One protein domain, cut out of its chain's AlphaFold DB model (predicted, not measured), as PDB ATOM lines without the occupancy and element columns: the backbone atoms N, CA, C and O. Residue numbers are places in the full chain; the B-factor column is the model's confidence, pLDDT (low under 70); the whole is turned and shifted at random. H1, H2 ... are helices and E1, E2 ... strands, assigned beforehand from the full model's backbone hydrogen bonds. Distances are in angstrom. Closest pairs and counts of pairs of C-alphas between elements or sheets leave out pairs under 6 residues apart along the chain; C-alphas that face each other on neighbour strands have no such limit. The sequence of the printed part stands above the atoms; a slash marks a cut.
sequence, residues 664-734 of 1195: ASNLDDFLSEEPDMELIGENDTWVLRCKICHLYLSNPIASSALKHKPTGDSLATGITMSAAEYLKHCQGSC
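AT A GLANCE: This is residues 664 to 734 of the 1195 residues of an uncharacterized protein of Paramuricea clavata (UniProt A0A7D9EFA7). A small antiparallel sheet of three strands has H1 and H4 over one face, while H2 and H3 lead away from the sheet at its other end as an arm. The long stretch 705 to 718 folds back from H3 to E3, and this arm with its returning stretch makes much of the length. The printed part has 71 residues with four named helices and three named strands, in the order H1, E1, E2, H2, H3, E3, H4; the sheet order is E1, E2, E3, and the class is mixed, helices and strands. The whole is only just loose, close to compact, with a radius of gyration of the C-alphas of 13.6 A, and elongated, with spans of 39 by 25 by 19 A.

IN THESE COORDINATES: H1 is residues 667 to 673, 10.2 A long, and its C-alpha 667 is at (7.360, 5.092, -19.377). E1 is residues 677 to 682, 16.8 A, and E2 is residues 685 to 690, 16.9 A. H2 is residues 691 to 698, 10.3 A, and H3 is residues 700 to 704, 6.1 A, with C-alpha 704 at (7.623, 6.113, -51.466). E3 is residues 719 to 722, 10.3 A. H4 is residues 723 to 730, 10.6 A, and ends with C-alpha 730 at (5.109, 7.860, -15.765).

HOW THE PARTS SIT: E1 and E2 form a hairpin of antiparallel neighbours at 159 degrees, with N 680 and O 687 within hydrogen-bond range at 3.0 A. E2, the inner strand, is also the antiparallel neighbour of E3 at 155 degrees, with N 686 and O 721 2.8 A apart. The domain has two layers, helices on one face of a sheet: H1 and H4 are on the same face. H4 has a height over the sheet of 8.5 A, lies over E3 and runs along the strands, at 3 degrees to E3 on the local plane. H1 and H4 only just touch, with 3 pairs of C-alphas within 8 A, the closest those of Leu 667 and Cys 730 at 5.1 A; they run the same way at a steep tilt of 54 degrees. H2 only grazes the sheet with residues 691 to 694. H2 and H3 touch only at the corner, and only just, with 3 pairs of C-alphas within 8 A; the closest are those of Leu 697 and Ser 703, 4.9 A apart. H3 is not on the sheet and is apart from H1 and H4. In H1, H2, H3 and H4 every O i to N i+4 pair is within hydrogen-bond range.

THE WHOLE: The two C-alphas farthest apart, those of Ile 701 and Ser 733, are 41.3 A from each other. The printed part has no cut. The link from H3 to E3, 14 residues, is long, and the other links are tight. The mean pLDDT of the printed part is 82.9, and residues 702 to 712 are under 70.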
ATOM      1  N   ALA A 664      10.039  -3.053 -17.037       84.12
ATOM      2  CA  ALA A 664       9.959  -1.592 -16.831       84.12
ATOM      3  C   ALA A 664       8.631  -1.121 -16.187       84.12
ATOM      4  O   ALA A 664       7.549  -1.358 -16.741       84.12
ATOM      5  N   SER A 665       8.695  -0.470 -15.024       86.75
ATOM      6  CA  SER A 665       7.510  -0.119 -14.228       86.75
ATOM      7  C   SER A 665       6.678   0.970 -14.898       86.75
ATOM      8  O   SER A 665       5.454   0.880 -14.894       86.75
ATOM      9  N   ASN A 666       7.332   1.966 -15.494       90.75
ATOM     10  CA  ASN A 666       6.712   3.146 -16.100       90.75
ATOM     11  C   ASN A 666       7.349   3.516 -17.464       90.75
ATOM     12  O   ASN A 666       8.237   2.817 -17.959       90.75
ATOM     13  N   LEU A 667       6.868   4.603 -18.083       89.56
ATOM     14  CA  LEU A 667       7.360   5.092 -19.377       89.56
ATOM     15  C   LEU A 667       8.825   5.562 -19.347       89.56
ATOM     16  O   LEU A 667       9.559   5.258 -20.284       89.56
ATOM     17  N   ASP A 668       9.265   6.244 -18.289       87.75
ATOM     18  CA  ASP A 668      10.639   6.746 -18.156       87.75
ATOM     19  C   ASP A 668      11.643   5.597 -17.980       87.75
ATOM     20  O   ASP A 668      12.675   5.573 -18.652       87.75
ATOM     21  N   ASP A 669      11.300   4.592 -17.164       88.50
ATOM     22  CA  ASP A 669      12.068   3.346 -17.036       88.50
ATOM     23  C   ASP A 669      12.266   2.705 -18.420       88.50
ATOM     24  O   ASP A 669      13.379   2.334 -18.795       88.50
ATOM     25  N   PHE A 670      11.186   2.604 -19.205       90.44
ATOM     26  CA  PHE A 670      11.216   1.989 -20.531       90.44
ATOM     27  C   PHE A 670      12.075   2.798 -21.511       90.44
ATOM     28  O   PHE A 670      12.893   2.220 -22.217       90.44
ATOM     29  N   LEU A 671      11.928   4.125 -21.537       89.00
ATOM     30  CA  LEU A 671      12.736   5.016 -22.380       89.00
ATOM     31  C   LEU A 671      14.221   5.042 -21.974       89.00
ATOM     32  O   LEU A 671      15.063   5.407 -22.793       89.00
ATOM     33  N   SER A 672      14.551   4.651 -20.739       85.88
ATOM     34  CA  SER A 672      15.937   4.522 -20.277       85.88
ATOM     35  C   SER A 672      16.623   3.224 -20.731       85.88
ATOM     36  O   SER A 672      17.832   3.241 -20.967       85.88
ATOM     37  N   GLU A 673      15.870   2.128 -20.905       86.69
ATOM     38  CA  GLU A 673      16.391   0.838 -21.389       86.69
ATOM     39  C   GLU A 673      16.251   0.672 -22.924       86.69
ATOM     40  O   GLU A 673      17.066  -0.029 -23.515       86.69
ATOM     41  N   GLU A 674      15.283   1.323 -23.593       88.50
ATOM     42  CA  GLU A 674      15.054   1.205 -25.052       88.50
ATOM     43  C   GLU A 674      15.548   2.417 -25.867       88.50
ATOM     44  O   GLU A 674      14.813   3.397 -26.051       88.50
ATOM     45  N   PRO A 675      16.767   2.364 -26.446       85.06
ATOM     46  CA  PRO A 675      17.341   3.486 -27.183       85.06
ATOM     47  C   PRO A 675      16.644   3.764 -28.519       85.06
ATOM     48  O   PRO A 675      16.822   4.859 -29.052       85.06
ATOM     49  N   ASP A 676      15.846   2.837 -29.059       87.56
ATOM     50  CA  ASP A 676      15.125   3.008 -30.330       87.56
ATOM     51  C   ASP A 676      13.806   3.786 -30.195       87.56
ATOM     52  O   ASP A 676      13.168   4.103 -31.204       87.56
ATOM     53  N   MET A 677      13.418   4.155 -28.973       92.06
ATOM     54  CA  MET A 677      12.265   5.006 -28.679       92.06
ATOM     55  C   MET A 677      12.704   6.440 -28.335       92.06
ATOM     56  O   MET A 677      13.782   6.674 -27.786       92.06
ATOM     57  N   GLU A 678      11.871   7.429 -28.656       92.12
ATOM     58  CA  GLU A 678      11.973   8.799 -28.140       92.12
ATOM     59  C   GLU A 678      10.611   9.384 -27.799       92.12
ATOM     60  O   GLU A 678       9.598   9.083 -28.433       92.12
ATOM     61  N   LEU A 679      10.642  10.266 -26.805       92.44
ATOM     62  CA  LEU A 679       9.566  11.158 -26.427       92.44
ATOM     63  C   LEU A 679      10.050  12.595 -26.657       92.44
ATOM     64  O   LEU A 679      11.149  12.947 -26.230       92.44
ATOM     65  N   ILE A 680       9.249  13.410 -27.339       90.25
ATOM     66  CA  ILE A 680       9.546  14.821 -27.628       90.25
ATOM     67  C   ILE A 680       8.399  15.666 -27.077       90.25
ATOM     68  O   ILE A 680       7.246  15.359 -27.363       90.25
ATOM     69  N   GLY A 681       8.701  16.688 -26.274       86.81
ATOM     70  CA  GLY A 681       7.703  17.587 -25.685       86.81
ATOM     71  C   GLY A 681       7.696  18.953 -26.367       86.81
ATOM     72  O   GLY A 681       8.721  19.630 -26.377       86.81
ATOM     73  N   GLU A 682       6.544  19.365 -26.893       78.62
ATOM     74  CA  GLU A 682       6.301  20.688 -27.478       78.62
ATOM     75  C   GLU A 682       4.900  21.181 -27.068       78.62
ATOM     76  O   GLU A 682       3.903  20.487 -27.275       78.62
ATOM     77  N   ASN A 683       4.813  22.390 -26.499       76.19
ATOM     78  CA  ASN A 683       3.559  23.105 -26.198       76.19
ATOM     79  C   ASN A 683       2.488  22.250 -25.473       76.19
ATOM     80  O   ASN A 683       1.400  22.031 -26.001       76.19
ATOM     81  N   ASP A 684       2.821  21.730 -24.285       83.00
ATOM     82  CA  ASP A 684       1.998  20.829 -23.444       83.00
ATOM     83  C   ASP A 684       1.545  19.498 -24.088       83.00
ATOM     84  O   ASP A 684       0.830  18.699 -23.467       83.00
ATOM     85  N   THR A 685       2.032  19.202 -25.296       85.69
ATOM     86  CA  THR A 685       1.880  17.905 -25.962       85.69
ATOM     87  C   THR A 685       3.203  17.146 -25.996       85.69
ATOM     88  O   THR A 685       4.279  17.726 -26.137       85.69
ATOM     89  N   TRP A 686       3.122  15.825 -25.870       90.81
ATOM     90  CA  TRP A 686       4.263  14.923 -25.962       90.81
ATOM     91  C   TRP A 686       4.046  13.933 -27.105       90.81
ATOM     92  O   TRP A 686       2.964  13.367 -27.243       90.81
ATOM     93  N   VAL A 687       5.073  13.701 -27.918       91.38
ATOM     94  CA  VAL A 687       5.039  12.783 -29.061       91.38
ATOM     95  C   VAL A 687       5.973  11.608 -28.795       91.38
ATOM     96  O   VAL A 687       7.193  11.768 -28.781       91.38
ATOM     97  N   LEU A 688       5.399  10.418 -28.609       93.25
ATOM     98  CA  LEU A 688       6.125   9.159 -28.429       93.25
ATOM     99  C   LEU A 688       6.265   8.430 -29.771       93.25
ATOM    100  O   LEU A 688       5.264   8.120 -30.422       93.25
ATOM    101  N   ARG A 689       7.496   8.121 -30.188       93.00
ATOM    102  CA  ARG A 689       7.778   7.443 -31.466       93.00
ATOM    103  C   ARG A 689       9.005   6.534 -31.410       93.00
ATOM    104  O   ARG A 689       9.900   6.717 -30.593       93.00
ATOM    105  N   CYS A 690       9.063   5.574 -32.325       93.12
ATOM    106  CA  CYS A 690      10.262   4.801 -32.622       93.12
ATOM    107  C   CYS A 690      11.144   5.584 -33.606       93.12
ATOM    108  O   CYS A 690      10.727   5.868 -34.734       93.12
ATOM    109  N   LYS A 691      12.382   5.886 -33.199       91.00
ATOM    110  CA  LYS A 691      13.397   6.620 -33.977       91.00
ATOM    111  C   LYS A 691      13.608   6.014 -35.351       91.00
ATOM    112  O   LYS A 691      13.559   6.714 -36.357       91.00
ATOM    113  N   ILE A 692      13.817   4.699 -35.386       89.81
ATOM    114  CA  ILE A 692      14.117   3.961 -36.612       89.81
ATOM    115  C   ILE A 692      12.951   4.067 -37.604       89.81
ATOM    116  O   ILE A 692      13.161   4.384 -38.776       89.81
ATOM    117  N   CYS A 693      11.716   3.875 -37.133       90.12
ATOM    118  CA  CYS A 693      10.527   3.990 -37.975       90.12
ATOM    119  C   CYS A 693      10.278   5.422 -38.455       90.12
ATOM    120  O   CYS A 693       9.951   5.615 -39.626       90.12
ATOM    121  N   HIS A 694      10.472   6.415 -37.585       88.81
ATOM    122  CA  HIS A 694      10.335   7.817 -37.957       88.81
ATOM    123  C   HIS A 694      11.379   8.216 -39.014       88.81
ATOM    124  O   HIS A 694      11.014   8.726 -40.067       88.81
ATOM    125  N   LEU A 695      12.662   7.889 -38.810       86.62
ATOM    126  CA  LEU A 695      13.739   8.145 -39.779       86.62
ATOM    127  C   LEU A 695      13.509   7.455 -41.135       86.62
ATOM    128  O   LEU A 695      13.850   8.017 -42.175       86.62
ATOM    129  N   TYR A 696      12.920   6.255 -41.138       86.75
ATOM    130  CA  TYR A 696      12.544   5.549 -42.366       86.75
ATOM    131  C   TYR A 696      11.403   6.253 -43.120       86.75
ATOM    132  O   TYR A 696      11.456   6.368 -44.344       86.75
ATOM    133  N   LEU A 697      10.390   6.762 -42.408       85.62
ATOM    134  CA  LEU A 697       9.284   7.521 -43.005       85.62
ATOM    135  C   LEU A 697       9.694   8.925 -43.469       85.62
ATOM    136  O   LEU A 697       9.193   9.394 -44.489       85.62
ATOM    137  N   SER A 698      10.609   9.576 -42.755       82.56
ATOM    138  CA  SER A 698      11.107  10.918 -43.081       82.56
ATOM    139  C   SER A 698      12.063  10.936 -44.284       82.56
ATOM    140  O   SER A 698      12.335  12.002 -44.830       82.56
ATOM    141  N   ASN A 699      12.542   9.776 -44.756       80.06
ATOM    142  CA  ASN A 699      13.216   9.673 -46.051       80.06
ATOM    143  C   ASN A 699      12.161   9.580 -47.184       80.06
ATOM    144  O   ASN A 699      11.401   8.605 -47.227       80.06
ATOM    145  N   PRO A 700      12.111  10.532 -48.142       72.44
ATOM    146  CA  PRO A 700      11.117  10.525 -49.221       72.44
ATOM    147  C   PRO A 700      11.258   9.321 -50.168       72.44
ATOM    148  O   PRO A 700      10.256   8.805 -50.660       72.44
ATOM    149  N   ILE A 701      12.478   8.819 -50.384       70.81
ATOM    150  CA  ILE A 701      12.732   7.649 -51.235       70.81
ATOM    151  C   ILE A 701      12.209   6.385 -50.541       70.81
ATOM    152  O   ILE A 701      11.435   5.631 -51.128       70.81
ATOM    153  N   ALA A 702      12.567   6.174 -49.271       66.38
ATOM    154  CA  ALA A 702      12.166   4.980 -48.521       66.38
ATOM    155  C   ALA A 702      10.654   4.939 -48.220       66.38
ATOM    156  O   ALA A 702      10.030   3.876 -48.300       66.38
ATOM    157  N   SER A 703      10.041   6.091 -47.937       63.75
ATOM    158  CA  SER A 703       8.594   6.193 -47.717       63.75
ATOM    159  C   SER A 703       7.769   6.019 -48.998       63.75
ATOM    160  O   SER A 703       6.664   5.484 -48.915       63.75
ATOM    161  N   SER A 704       8.301   6.366 -50.180       63.34
ATOM    162  CA  SER A 704       7.623   6.113 -51.466       63.34
ATOM    163  C   SER A 704       7.385   4.621 -51.754       63.34
ATOM    164  O   SER A 704       6.422   4.266 -52.431       63.34
ATOM    165  N   ALA A 705       8.208   3.730 -51.187       61.72
ATOM    166  CA  ALA A 705       8.073   2.281 -51.337       61.72
ATOM    167  C   ALA A 705       6.946   1.667 -50.474       61.72
ATOM    168  O   ALA A 705       6.619   0.484 -50.625       61.72
ATOM    169  N   LEU A 706       6.334   2.433 -49.562       64.31
ATOM    170  CA  LEU A 706       5.208   1.975 -48.750       64.31
ATOM    171  C   LEU A 706       3.884   2.141 -49.508       64.31
ATOM    172  O   LEU A 706       3.351   3.241 -49.614       64.31
ATOM    173  N   LYS A 707       3.288   1.019 -49.941       59.03
ATOM    174  CA  LYS A 707       1.959   0.994 -50.595       59.03
ATOM    175  C   LYS A 707       0.831   1.633 -49.767       59.03
ATOM    176  O   LYS A 707      -0.169   2.052 -50.337       59.03
ATOM    177  N   HIS A 708       0.996   1.719 -48.447       61.56
ATOM    178  CA  HIS A 708       0.142   2.500 -47.556       61.56
ATOM    179  C   HIS A 708       1.025   3.263 -46.565       61.56
ATOM    180  O   HIS A 708       1.865   2.655 -45.895       61.56
ATOM    181  N   LYS A 709       0.822   4.580 -46.438       62.31
ATOM    182  CA  LYS A 709       1.385   5.348 -45.320       62.31
ATOM    183  C   LYS A 709       0.670   4.937 -44.022       62.31
ATOM    184  O   LYS A 709      -0.549   4.753 -44.058       62.31
ATOM    185  N   PRO A 710       1.379   4.782 -42.890       61.78
ATOM    186  CA  PRO A 710       0.734   4.543 -41.603       61.78
ATOM    187  C   PRO A 710      -0.147   5.731 -41.192       61.78
ATOM    188  O   PRO A 710       0.135   6.878 -41.537       61.78
ATOM    189  N   THR A 711      -1.215   5.441 -40.450       60.53
ATOM    190  CA  THR A 711      -2.138   6.437 -39.889       60.53
ATOM    191  C   THR A 711      -1.456   7.303 -38.828       60.53
ATOM    192  O   THR A 711      -0.554   6.837 -38.135       60.53
ATOM    193  N   GLY A 712      -1.922   8.546 -38.668       61.38
ATOM    194  CA  GLY A 712      -1.285   9.592 -37.850       61.38
ATOM    195  C   GLY A 712      -1.279   9.414 -36.322       61.38
ATOM    196  O   GLY A 712      -0.959  10.373 -35.637       61.38
ATOM    197  N   ASP A 713      -1.613   8.231 -35.800       73.56
ATOM    198  CA  ASP A 713      -1.448   7.846 -34.385       73.56
ATOM    199  C   ASP A 713      -0.773   6.464 -34.301       73.56
ATOM    200  O   ASP A 713      -1.384   5.420 -34.050       73.56
ATOM    201  N   SER A 714       0.512   6.420 -34.632       85.88
ATOM    202  CA  SER A 714       1.287   5.182 -34.687       85.88
ATOM    203  C   SER A 714       2.697   5.417 -34.174       85.88
ATOM    204  O   SER A 714       3.271   6.480 -34.383       85.88
ATOM    205  N   LEU A 715       3.333   4.399 -33.591       88.25
ATOM    206  CA  LEU A 715       4.725   4.520 -33.137       88.25
ATOM    207  C   LEU A 715       5.723   4.838 -34.266       88.25
ATOM    208  O   LEU A 715       6.850   5.222 -33.979       88.25
ATOM    209  N   ALA A 716       5.327   4.724 -35.536       85.31
ATOM    210  CA  ALA A 716       6.145   5.157 -36.663       85.31
ATOM    211  C   ALA A 716       5.989   6.659 -36.980       85.31
ATOM    212  O   ALA A 716       6.969   7.315 -37.328       85.31
ATOM    213  N   THR A 717       4.778   7.209 -36.852       84.31
ATOM    214  CA  THR A 717       4.474   8.631 -37.106       84.31
ATOM    215  C   THR A 717       4.702   9.521 -35.885       84.31
ATOM    216  O   THR A 717       5.028  10.692 -36.042       84.31
ATOM    217  N   GLY A 718       4.532   8.958 -34.691       89.44
ATOM    218  CA  GLY A 718       4.190   9.674 -33.466       89.44
ATOM    219  C   GLY A 718       2.832   9.206 -32.941       89.44
ATOM    220  O   GLY A 718       1.878   9.088 -33.715       89.44
ATOM    221  N   ILE A 719       2.784   8.922 -31.639       90.56
ATOM    222  CA  ILE A 719       1.579   8.934 -30.803       90.56
ATOM    223  C   ILE A 719       1.638  10.232 -30.004       90.56
ATOM    224  O   ILE A 719       2.586  10.420 -29.238       90.56
ATOM    225  N   THR A 720       0.654  11.110 -30.174       89.75
ATOM    226  CA  THR A 720       0.558  12.358 -29.404       89.75
ATOM    227  C   THR A 720      -0.248  12.118 -28.131       89.75
ATOM    228  O   THR A 720      -1.312  11.508 -28.179       89.75
ATOM    229  N   MET A 721       0.246  12.612 -26.999       90.94
ATOM    230  CA  MET A 721      -0.412  12.548 -25.695       90.94
ATOM    231  C   MET A 721      -0.343  13.911 -24.999       90.94
ATOM    232  O   MET A 721       0.644  14.638 -25.130       90.94
ATOM    233  N   SER A 722      -1.381  14.269 -24.249       91.12
ATOM    234  CA  SER A 722      -1.368  15.461 -23.394       91.12
ATOM    235  C   SER A 722      -0.407  15.293 -22.212       91.12
ATOM    236  O   SER A 722      -0.099  14.172 -21.798       91.12
ATOM    237  N   ALA A 723       0.017  16.400 -21.593       88.06
ATOM    238  CA  ALA A 723       0.788  16.367 -20.346       88.06
ATOM    239  C   ALA A 723       0.132  15.506 -19.236       88.06
ATOM    240  O   ALA A 723       0.832  14.838 -18.475       88.06
ATOM    241  N   ALA A 724      -1.205  15.456 -19.171       86.50
ATOM    242  CA  ALA A 724      -1.936  14.623 -18.212       86.50
ATOM    243  C   ALA A 724      -1.834  13.113 -18.516       86.50
ATOM    244  O   ALA A 724      -1.730  12.297 -17.599       86.50
ATOM    245  N   GLU A 725      -1.842  12.726 -19.793       87.88
ATOM    246  CA  GLU A 725      -1.669  11.333 -20.228       87.88
ATOM    247  C   GLU A 725      -0.218  10.868 -20.084       87.88
ATOM    248  O   GLU A 725       0.025   9.767 -19.591       87.88
ATOM    249  N   TYR A 726       0.745  11.736 -20.401       89.00
ATOM    250  CA  TYR A 726       2.160  11.506 -20.118       89.00
ATOM    251  C   TYR A 726       2.393  11.194 -18.628       89.00
ATOM    252  O   TYR A 726       2.915  10.129 -18.292       89.00
ATOM    253  N   LEU A 727       1.897  12.043 -17.717       87.00
ATOM    254  CA  LEU A 727       2.033  11.829 -16.269       87.00
ATOM    255  C   LEU A 727       1.381  10.517 -15.788       87.00
ATOM    256  O   LEU A 727       1.962   9.816 -14.957       87.00
ATOM    257  N   LYS A 728       0.223  10.121 -16.340       88.56
ATOM    258  CA  LYS A 728      -0.392   8.801 -16.076       88.56
ATOM    259  C   LYS A 728       0.499   7.629 -16.510       88.56
ATOM    260  O   LYS A 728       0.444   6.565 -15.888       88.56
ATOM    261  N   HIS A 729       1.284   7.782 -17.576       89.88
ATOM    262  CA  HIS A 729       2.204   6.750 -18.061       89.88
ATOM    263  C   HIS A 729       3.495   6.675 -17.227       89.88
ATOM    264  O   HIS A 729       3.956   5.571 -16.929       89.88
ATOM    265  N   CYS A 730       4.012   7.809 -16.743       88.12
ATOM    266  CA  CYS A 730       5.109   7.860 -15.765       88.12
ATOM    267  C   CYS A 730       4.714   7.282 -14.386       88.12
ATOM    268  O   CYS A 730       5.559   6.778 -13.653       88.12
ATOM    269  N   GLN A 731       3.421   7.261 -14.040       86.81
ATOM    270  CA  GLN A 731       2.917   6.626 -12.809       86.81
ATOM    271  C   GLN A 731       2.851   5.082 -12.851       86.81
ATOM    272  O   GLN A 731       2.570   4.465 -11.821       86.81
ATOM    273  N   GLY A 732       3.071   4.440 -14.009       76.94
ATOM    274  CA  GLY A 732       3.351   2.996 -14.163       76.94
ATOM    275  C   GLY A 732       2.279   1.966 -13.745       76.94
ATOM    276  O   GLY A 732       2.358   0.792 -14.100       76.94
ATOM    277  N   SER A 733       1.242   2.356 -13.010       73.69
ATOM    278  CA  SER A 733       0.265   1.434 -12.403       73.69
ATOM    279  C   SER A 733      -1.032   1.279 -13.217       73.69
ATOM    280  O   SER A 733      -1.737   0.263 -13.118       73.69
ATOM    281  N   CYS A 734      -1.343   2.257 -14.069       81.12
ATOM    282  CA  CYS A 734      -2.608   2.344 -14.793       81.12
ATOM    283  C   CYS A 734      -2.764   1.287 -15.914       81.12
ATOM    284  O   CYS A 734      -1.802   0.749 -16.472       81.12
TER     285      CYS A 734